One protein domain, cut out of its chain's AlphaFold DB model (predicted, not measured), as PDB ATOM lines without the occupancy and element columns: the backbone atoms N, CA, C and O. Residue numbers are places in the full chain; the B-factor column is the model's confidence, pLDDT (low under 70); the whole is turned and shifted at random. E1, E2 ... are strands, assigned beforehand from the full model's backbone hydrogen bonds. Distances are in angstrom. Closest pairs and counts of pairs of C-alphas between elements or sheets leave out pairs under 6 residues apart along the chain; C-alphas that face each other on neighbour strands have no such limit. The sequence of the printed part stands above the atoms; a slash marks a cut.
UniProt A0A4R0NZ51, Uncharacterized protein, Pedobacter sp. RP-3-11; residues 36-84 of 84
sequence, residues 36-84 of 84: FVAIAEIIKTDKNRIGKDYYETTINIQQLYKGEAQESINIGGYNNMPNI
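AT A GLANCE: This is residues 36 to 84 of the 84 residues of an uncharacterized protein of Pedobacter sp. RP-3-11 (UniProt A0A4R0NZ51). A long, strongly twisted ribbon of two bent strands, E1 and E2, folds back on itself as a hairpin, and a short third strand, E3, runs beside the first part of E2, on the other side from E1. The two long strands bend sharply along their way, and after E3 the last residues trail away as a tail to Ile 84. The printed part has 49 residues with three named strands, E1, E2 and E3 in that order along the chain, and no named helix; they make one antiparallel sheet in the order E1, E2, E3, and the class is all strand. The whole is loose, with a radius of gyration of the C-alphas of 12.4 A, and its outline is a rod spanning 39 by 17 by 13 A.

IN THESE COORDINATES: E1 is residues 37 to 45, 18.9 A from first to last C-alpha, and begins with C-alpha 37 at (245.847, 211.770, 219.750). It bends by 72 degrees at residue 41. E2, the longest strand, is residues 54 to 66, 22.2 A from first to last C-alpha, and bends by 111 degrees at residue 63. Its C-alpha 66 is at (242.832, 208.234, 221.107). E3 is residues 72 to 76, 13.3 A from first to last C-alpha, and ends with C-alpha 76 at (247.078, 221.397, 206.664).

HOW THE PARTS SIT: The three strands form a meander, each strand the antiparallel neighbour of the one before. E1 and E2 are a hairpin, with 143 degrees between their directions. The C-alphas of Val 37 and Lys 66 face each other at 4.8 A, and those of Thr 45 and Thr 57 at 4.4 A. N 41 and O 60 are within hydrogen-bond range at 2.8 A, as are N 58 and O 44 at 2.8 A. E2 and E3 are also a hairpin, with 121 degrees between their directions. The C-alphas of Tyr 54 and Gly 76 face each other at 4.3 A, and those of Thr 58 and Ser 72 at 4.2 A. N 57 and O 73 are within hydrogen-bond range at 2.8 A, as are N 75 and O 55 at 2.9 A. E1 and E3 are the edge strands, and E2 is the inner strand. The sheet is strongly twisted, with C-alphas up to 4.8 A off its best plane.

THE WHOLE: The two C-alphas farthest apart are those of Tyr 65 and Ile 84, at 40.1 A. The printed part has no cut. The link from E1 to E2, 8 residues, is short, and the link from E2 to E3, 5 residues, is tight. The mean pLDDT of the printed part is 87.0; residues 80 to 84, which end at the chain's last residue, are under 70 in this predicted model.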
ATOM      1  N   PHE A  36     241.973 211.939 216.889       95.94
ATOM      2  CA  PHE A  36     243.233 211.206 216.975       95.94
ATOM      3  C   PHE A  36     244.221 211.943 217.884       95.94
ATOM      4  O   PHE A  36     244.437 213.146 217.723       95.94
ATOM      5  N   VAL A  37     244.826 211.229 218.839       96.81
ATOM      6  CA  VAL A  37     245.847 211.770 219.750       96.81
ATOM      7  C   VAL A  37     246.936 210.725 219.970       96.81
ATOM      8  O   VAL A  37     246.657 209.628 220.459       96.81
ATOM      9  N   ALA A  38     248.183 211.075 219.659       97.06
ATOM     10  CA  ALA A  38     249.331 210.186 219.790       97.06
ATOM     11  C   ALA A  38     250.632 210.959 220.064       97.06
ATOM     12  O   ALA A  38     250.761 212.123 219.684       97.06
ATOM     13  N   ILE A  39     251.613 210.285 220.668       97.56
ATOM     14  CA  ILE A  39     253.032 210.620 220.498       97.56
ATOM     15  C   ILE A  39     253.526 209.815 219.299       97.56
ATOM     16  O   ILE A  39     253.451 208.583 219.291       97.56
ATOM     17  N   ALA A  40     254.022 210.514 218.284       96.75
ATOM     18  CA  ALA A  40     254.493 209.916 217.048       96.75
ATOM     19  C   ALA A  40     255.749 210.629 216.539       96.75
ATOM     20  O   ALA A  40     255.936 211.826 216.755       96.75
ATOM     21  N   GLU A  41     256.596 209.881 215.847       97.38
ATOM     22  CA  GLU A  41     257.777 210.383 215.157       97.38
ATOM     23  C   GLU A  41     257.450 210.622 213.680       97.38
ATOM     24  O   GLU A  41     256.819 209.782 213.036       97.38
ATOM     25  N   ILE A  42     257.873 211.761 213.130       96.00
ATOM     26  CA  ILE A  42     257.736 212.051 211.699       96.00
ATOM     27  C   ILE A  42     258.859 211.333 210.953       96.00
ATOM     28  O   ILE A  42     260.028 211.660 211.135       96.00
ATOM     29  N   ILE A  43     258.501 210.389 210.083       97.31
ATOM     30  CA  ILE A  43     259.471 209.623 209.288       97.31
ATOM     31  C   ILE A  43     259.759 210.324 207.963       97.31
ATOM     32  O   ILE A  43     260.909 210.428 207.534       97.31
ATOM     33  N   LYS A  44     258.708 210.800 207.290       94.06
ATOM     34  CA  LYS A  44     258.811 211.434 205.976       94.06
ATOM     35  C   LYS A  44     257.642 212.378 205.750       94.06
ATOM     36  O   LYS A  44     256.505 212.036 206.052       94.06
ATOM     37  N   THR A  45     257.924 213.517 205.131       92.25
ATOM     38  CA  THR A  45     256.911 214.479 204.698       92.25
ATOM     39  C   THR A  45     256.937 214.591 203.178       92.25
ATOM     40  O   THR A  45     257.973 214.928 202.598       92.25
ATOM     41  N   ASP A  46     255.814 214.312 202.521       89.81
ATOM     42  CA  ASP A  46     255.686 214.432 201.068       89.81
ATOM     43  C   ASP A  46     255.350 215.863 200.663       89.81
ATOM     44  O   ASP A  46     254.611 216.546 201.358       89.81
ATOM     45  N   LYS A  47     255.849 216.336 199.517       86.94
ATOM     46  CA  LYS A  47     255.515 217.679 199.016       86.94
ATOM     47  C   LYS A  47     254.012 217.816 198.754       86.94
ATOM     48  O   LYS A  47     253.394 216.888 198.227       86.94
ATOM     49  N   ASN A  48     253.446 218.993 199.030       83.00
ATOM     50  CA  ASN A  48     252.076 219.320 198.629       83.00
ATOM     51  C   ASN A  48     251.853 219.003 197.145       83.00
ATOM     52  O   ASN A  48     252.638 219.400 196.275       83.00
ATOM     53  N   ARG A  49     250.733 218.339 196.845       78.62
ATOM     54  CA  ARG A  49     250.248 218.222 195.465       78.62
ATOM     55  C   ARG A  49     249.801 219.603 194.981       78.62
ATOM     56  O   ARG A  49     249.272 220.394 195.758       78.62
ATOM     57  N   ILE A  50     249.998 219.894 193.695       77.38
ATOM     58  CA  ILE A  50     249.598 221.176 193.097       77.38
ATOM     59  C   ILE A  50     248.100 221.410 193.354       77.38
ATOM     60  O   ILE A  50     247.277 220.546 193.050       77.38
ATOM     61  N   GLY A  51     247.760 222.569 193.924       77.69
ATOM     62  CA  GLY A  51     246.379 222.942 194.248       77.69
ATOM     63  C   GLY A  51     245.801 222.266 195.497       77.69
ATOM     64  O   GLY A  51     244.580 222.256 195.657       77.69
ATOM     65  N   LYS A  52     246.638 221.669 196.357       79.81
ATOM     66  CA  LYS A  52     246.228 221.105 197.649       79.81
ATOM     67  C   LYS A  52     246.911 221.835 198.798       79.81
ATOM     68  O   LYS A  52     248.137 221.888 198.861       79.81
ATOM     69  N   ASP A  53     246.106 222.273 199.757       84.81
ATOM     70  CA  ASP A  53     246.561 222.985 200.960       84.81
ATOM     71  C   ASP A  53     246.848 222.018 202.118       84.81
ATOM     72  O   ASP A  53     246.736 222.363 203.290       84.81
ATOM     73  N   TYR A  54     247.164 220.770 201.784       88.69
ATOM     74  CA  TYR A  54     247.546 219.731 202.721       88.69
ATOM     75  C   TYR A  54     248.624 218.849 202.107       88.69
ATOM     76  O   TYR A  54     248.694 218.669 200.882       88.69
ATOM     77  N   TYR A  55     249.437 218.274 202.977       90.69
ATOM     78  CA  TYR A  55     250.473 217.331 202.608       90.69
ATOM     79  C   TYR A  55     250.433 216.096 203.494       90.69
ATOM     80  O   TYR A  55     250.105 216.159 204.680       90.69
ATOM     81  N   GLU A  56     250.780 214.966 202.894       93.25
ATOM     82  CA  GLU A  56     250.845 213.689 203.585       93.25
ATOM     83  C   GLU A  56     252.177 213.562 204.331       93.25
ATOM     84  O   GLU A  56     253.239 213.954 203.838       93.25
ATOM     85  N   THR A  57     252.109 213.043 205.550       94.44
ATOM     86  CA  THR A  57     253.259 212.815 206.423       94.44
ATOM     87  C   THR A  57     253.185 211.400 206.968       94.44
ATOM     88  O   THR A  57     252.229 211.059 207.662       94.44
ATOM     89  N   THR A  58     254.187 210.578 206.666       96.94
ATOM     90  CA  THR A  58     254.352 209.247 207.254       96.94
ATOM     91  C   THR A  58     254.838 209.391 208.689       96.94
ATOM     92  O   THR A  58     255.822 210.095 208.953       96.94
ATOM     93  N   ILE A  59     254.167 208.702 209.606       97.69
ATOM     94  CA  ILE A  59     254.450 208.754 211.036       97.69
ATOM     95  C   ILE A  59     254.715 207.358 211.595       97.69
ATOM     96  O   ILE A  59     254.186 206.360 211.114       97.69
ATOM     97  N   ASN A  60     255.521 207.300 212.648       97.56
ATOM     98  CA  ASN A  60     255.691 206.116 213.476       97.56
ATOM     99  C   ASN A  60     255.093 206.392 214.859       97.56
ATOM    100  O   ASN A  60     255.610 207.222 215.611       97.56
ATOM    101  N   ILE A  61     253.985 205.731 215.190       97.81
ATOM    102  CA  ILE A  61     253.280 205.941 216.458       97.81
ATOM    103  C   ILE A  61     254.056 205.255 217.586       97.81
ATOM    104  O   ILE A  61     254.143 204.032 217.636       97.81
ATOM    105  N   GLN A  62     254.579 206.046 218.527       98.00
ATOM    106  CA  GLN A  62     255.232 205.539 219.738       98.00
ATOM    107  C   GLN A  62     254.202 205.229 220.830       98.00
ATOM    108  O   GLN A  62     254.329 204.240 221.548       98.00
ATOM    109  N   GLN A  63     253.167 206.070 220.947       98.06
ATOM    110  CA  GLN A  63     252.073 205.876 221.894       98.06
ATOM    111  C   GLN A  63     250.761 206.452 221.349       98.06
ATOM    112  O   GLN A  63     250.703 207.627 220.995       98.06
ATOM    113  N   LEU A  64     249.700 205.642 221.331       97.69
ATOM    114  CA  LEU A  64     248.349 206.047 220.929       97.69
ATOM    115  C   LEU A  64     247.481 206.294 222.169       97.69
ATOM    116  O   LEU A  64     247.357 205.414 223.019       97.69
ATOM    117  N   TYR A  65     246.867 207.473 222.260       97.50
ATOM    118  CA  TYR A  65     245.959 207.841 223.354       97.50
ATOM    119  C   TYR A  65     244.487 207.862 222.930       97.50
ATOM    120  O   TYR A  65     243.617 207.618 223.765       97.50
ATOM    121  N   LYS A  66     244.195 208.172 221.659       97.69
ATOM    122  CA  LYS A  66     242.832 208.234 221.107       97.69
ATOM    123  C   LYS A  66     242.844 208.030 219.590       97.69
ATOM    124  O   LYS A  66     243.781 208.475 218.931       97.69
ATOM    125  N   GLY A  67     241.777 207.433 219.060       96.50
ATOM    126  CA  GLY A  67     241.581 207.208 217.626       96.50
ATOM    127  C   GLY A  67     242.132 205.868 217.146       96.50
ATOM    128  O   GLY A  67     242.492 205.008 217.949       96.50
ATOM    129  N   GLU A  68     242.174 205.690 215.830       96.50
ATOM    130  CA  GLU A  68     242.743 204.503 215.186       96.50
ATOM    131  C   GLU A  68     244.224 204.714 214.858       96.50
ATOM    132  O   GLU A  68     244.663 205.833 214.591       96.50
ATOM    133  N   ALA A  69     245.004 203.632 214.872       95.88
ATOM    134  CA  ALA A  69     246.392 203.681 214.430       95.88
ATOM    135  C   ALA A  69     246.455 203.906 212.912       95.88
ATOM    136  O   ALA A  69     245.758 203.233 212.153       95.88
ATOM    137  N   GLN A  70     247.305 204.834 212.475       94.69
ATOM    138  CA  GLN A  70     247.502 205.175 211.066       94.69
ATOM    139  C   GLN A  70     248.995 205.293 210.755       94.69
ATOM    140  O   GLN A  70     249.778 205.732 211.598       94.69
ATOM    141  N   GLU A  71     249.385 204.903 209.542       95.62
ATOM    142  CA  GLU A  71     250.773 204.999 209.059       95.62
ATOM    143  C   GLU A  71     251.111 206.402 208.527       95.62
ATOM    144  O   GLU A  71     252.278 206.797 208.479       95.62
ATOM    145  N   SER A  72     250.098 207.180 208.135       95.56
ATOM    146  CA  SER A  72     250.257 208.549 207.653       95.56
ATOM    147  C   SER A  72     249.123 209.463 208.113       95.56
ATOM    148  O   SER A  72     248.022 209.015 208.426       95.56
ATOM    149  N   ILE A  73     249.412 210.765 208.162       94.62
ATOM    150  CA  ILE A  73     248.452 211.833 208.459       94.62
ATOM    151  C   ILE A  73     248.540 212.936 207.406       94.62
ATOM    152  O   ILE A  73     249.601 213.183 206.829       94.62
ATOM    153  N   ASN A  74     247.431 213.641 207.179       92.56
ATOM    154  CA  ASN A  74     247.418 214.853 206.364       92.56
ATOM    155  C   ASN A  74     247.546 216.078 207.267       92.56
ATOM    156  O   ASN A  74     246.713 216.292 208.147       92.56
ATOM    157  N   ILE A  75     248.564 216.897 207.026       90.69
ATOM    158  CA  ILE A  75     248.776 218.151 207.749       90.69
ATOM    159  C   ILE A  75     248.350 219.303 206.841       90.69
ATOM    160  O   ILE A  75     248.778 219.388 205.688       90.69
ATOM    161  N   GLY A  76     247.482 220.176 207.356       87.31
ATOM    162  CA  GLY A  76     247.078 221.397 206.664       87.31
ATOM    163  C   GLY A  76     248.229 222.401 206.600       87.31
ATOM    164  O   GLY A  76     248.895 222.656 207.600       87.31
ATOM    165  N   GLY A  77     248.455 222.978 205.425       83.12
ATOM    166  CA  GLY A  77     249.528 223.930 205.154       83.12
ATOM    167  C   GLY A  77     250.243 223.647 203.833       83.12
ATOM    168  O   GLY A  77     250.018 222.622 203.191       83.12
ATOM    169  N   TYR A  78     251.122 224.566 203.431       75.94
ATOM    170  CA  TYR A  78     252.054 224.376 202.318       75.94
ATOM    171  C   TYR A  78     253.452 224.078 202.858       75.94
ATOM    172  O   TYR A  78     254.059 224.922 203.509       75.94
ATOM    173  N   ASN A  79     253.987 222.906 202.536       71.00
ATOM    174  CA  ASN A  79     255.369 222.518 202.813       71.00
ATOM    175  C   ASN A  79     256.304 222.702 201.606       71.00
ATOM    176  O   ASN A  79     257.502 222.433 201.687       71.00
ATOM    177  N   ASN A  80     255.760 223.153 200.476       59.91
ATOM    178  CA  ASN A  80     256.504 223.382 199.249       59.91
ATOM    179  C   ASN A  80     256.934 224.859 199.209       59.91
ATOM    180  O   ASN A  80     256.313 225.663 198.518       59.91
ATOM    181  N   MET A  81     257.961 225.236 199.978       49.16
ATOM    182  CA  MET A  81     258.658 226.510 199.751       49.16
ATOM    183  C   MET A  81     259.584 226.337 198.537       49.16
ATOM    184  O   MET A  81     260.523 225.539 198.610       49.16
ATOM    185  N   PRO A  82     259.374 227.049 197.414       42.31
ATOM    186  CA  PRO A  82     260.476 227.289 196.500       42.31
ATOM    187  C   PRO A  82     261.503 228.135 197.257       42.31
ATOM    188  O   PRO A  82     261.129 229.115 197.897       42.31
ATOM    189  N   ASN A  83     262.778 227.747 197.205       41.00
ATOM    190  CA  ASN A  83     263.871 228.643 197.573       41.00
ATOM    191  C   ASN A  83     263.674 229.959 196.797       41.00
ATOM    192  O   ASN A  83     263.734 229.936 195.565       41.00
ATOM    193  N   ILE A  84     263.370 231.049 197.504       36.16
ATOM    194  CA  ILE A  84     263.422 232.421 196.983       36.16
ATOM    195  C   ILE A  84     264.795 232.974 197.343       36.16
ATOM    196  O   ILE A  84     265.171 232.831 198.529       36.16
TER     197      ILE A  84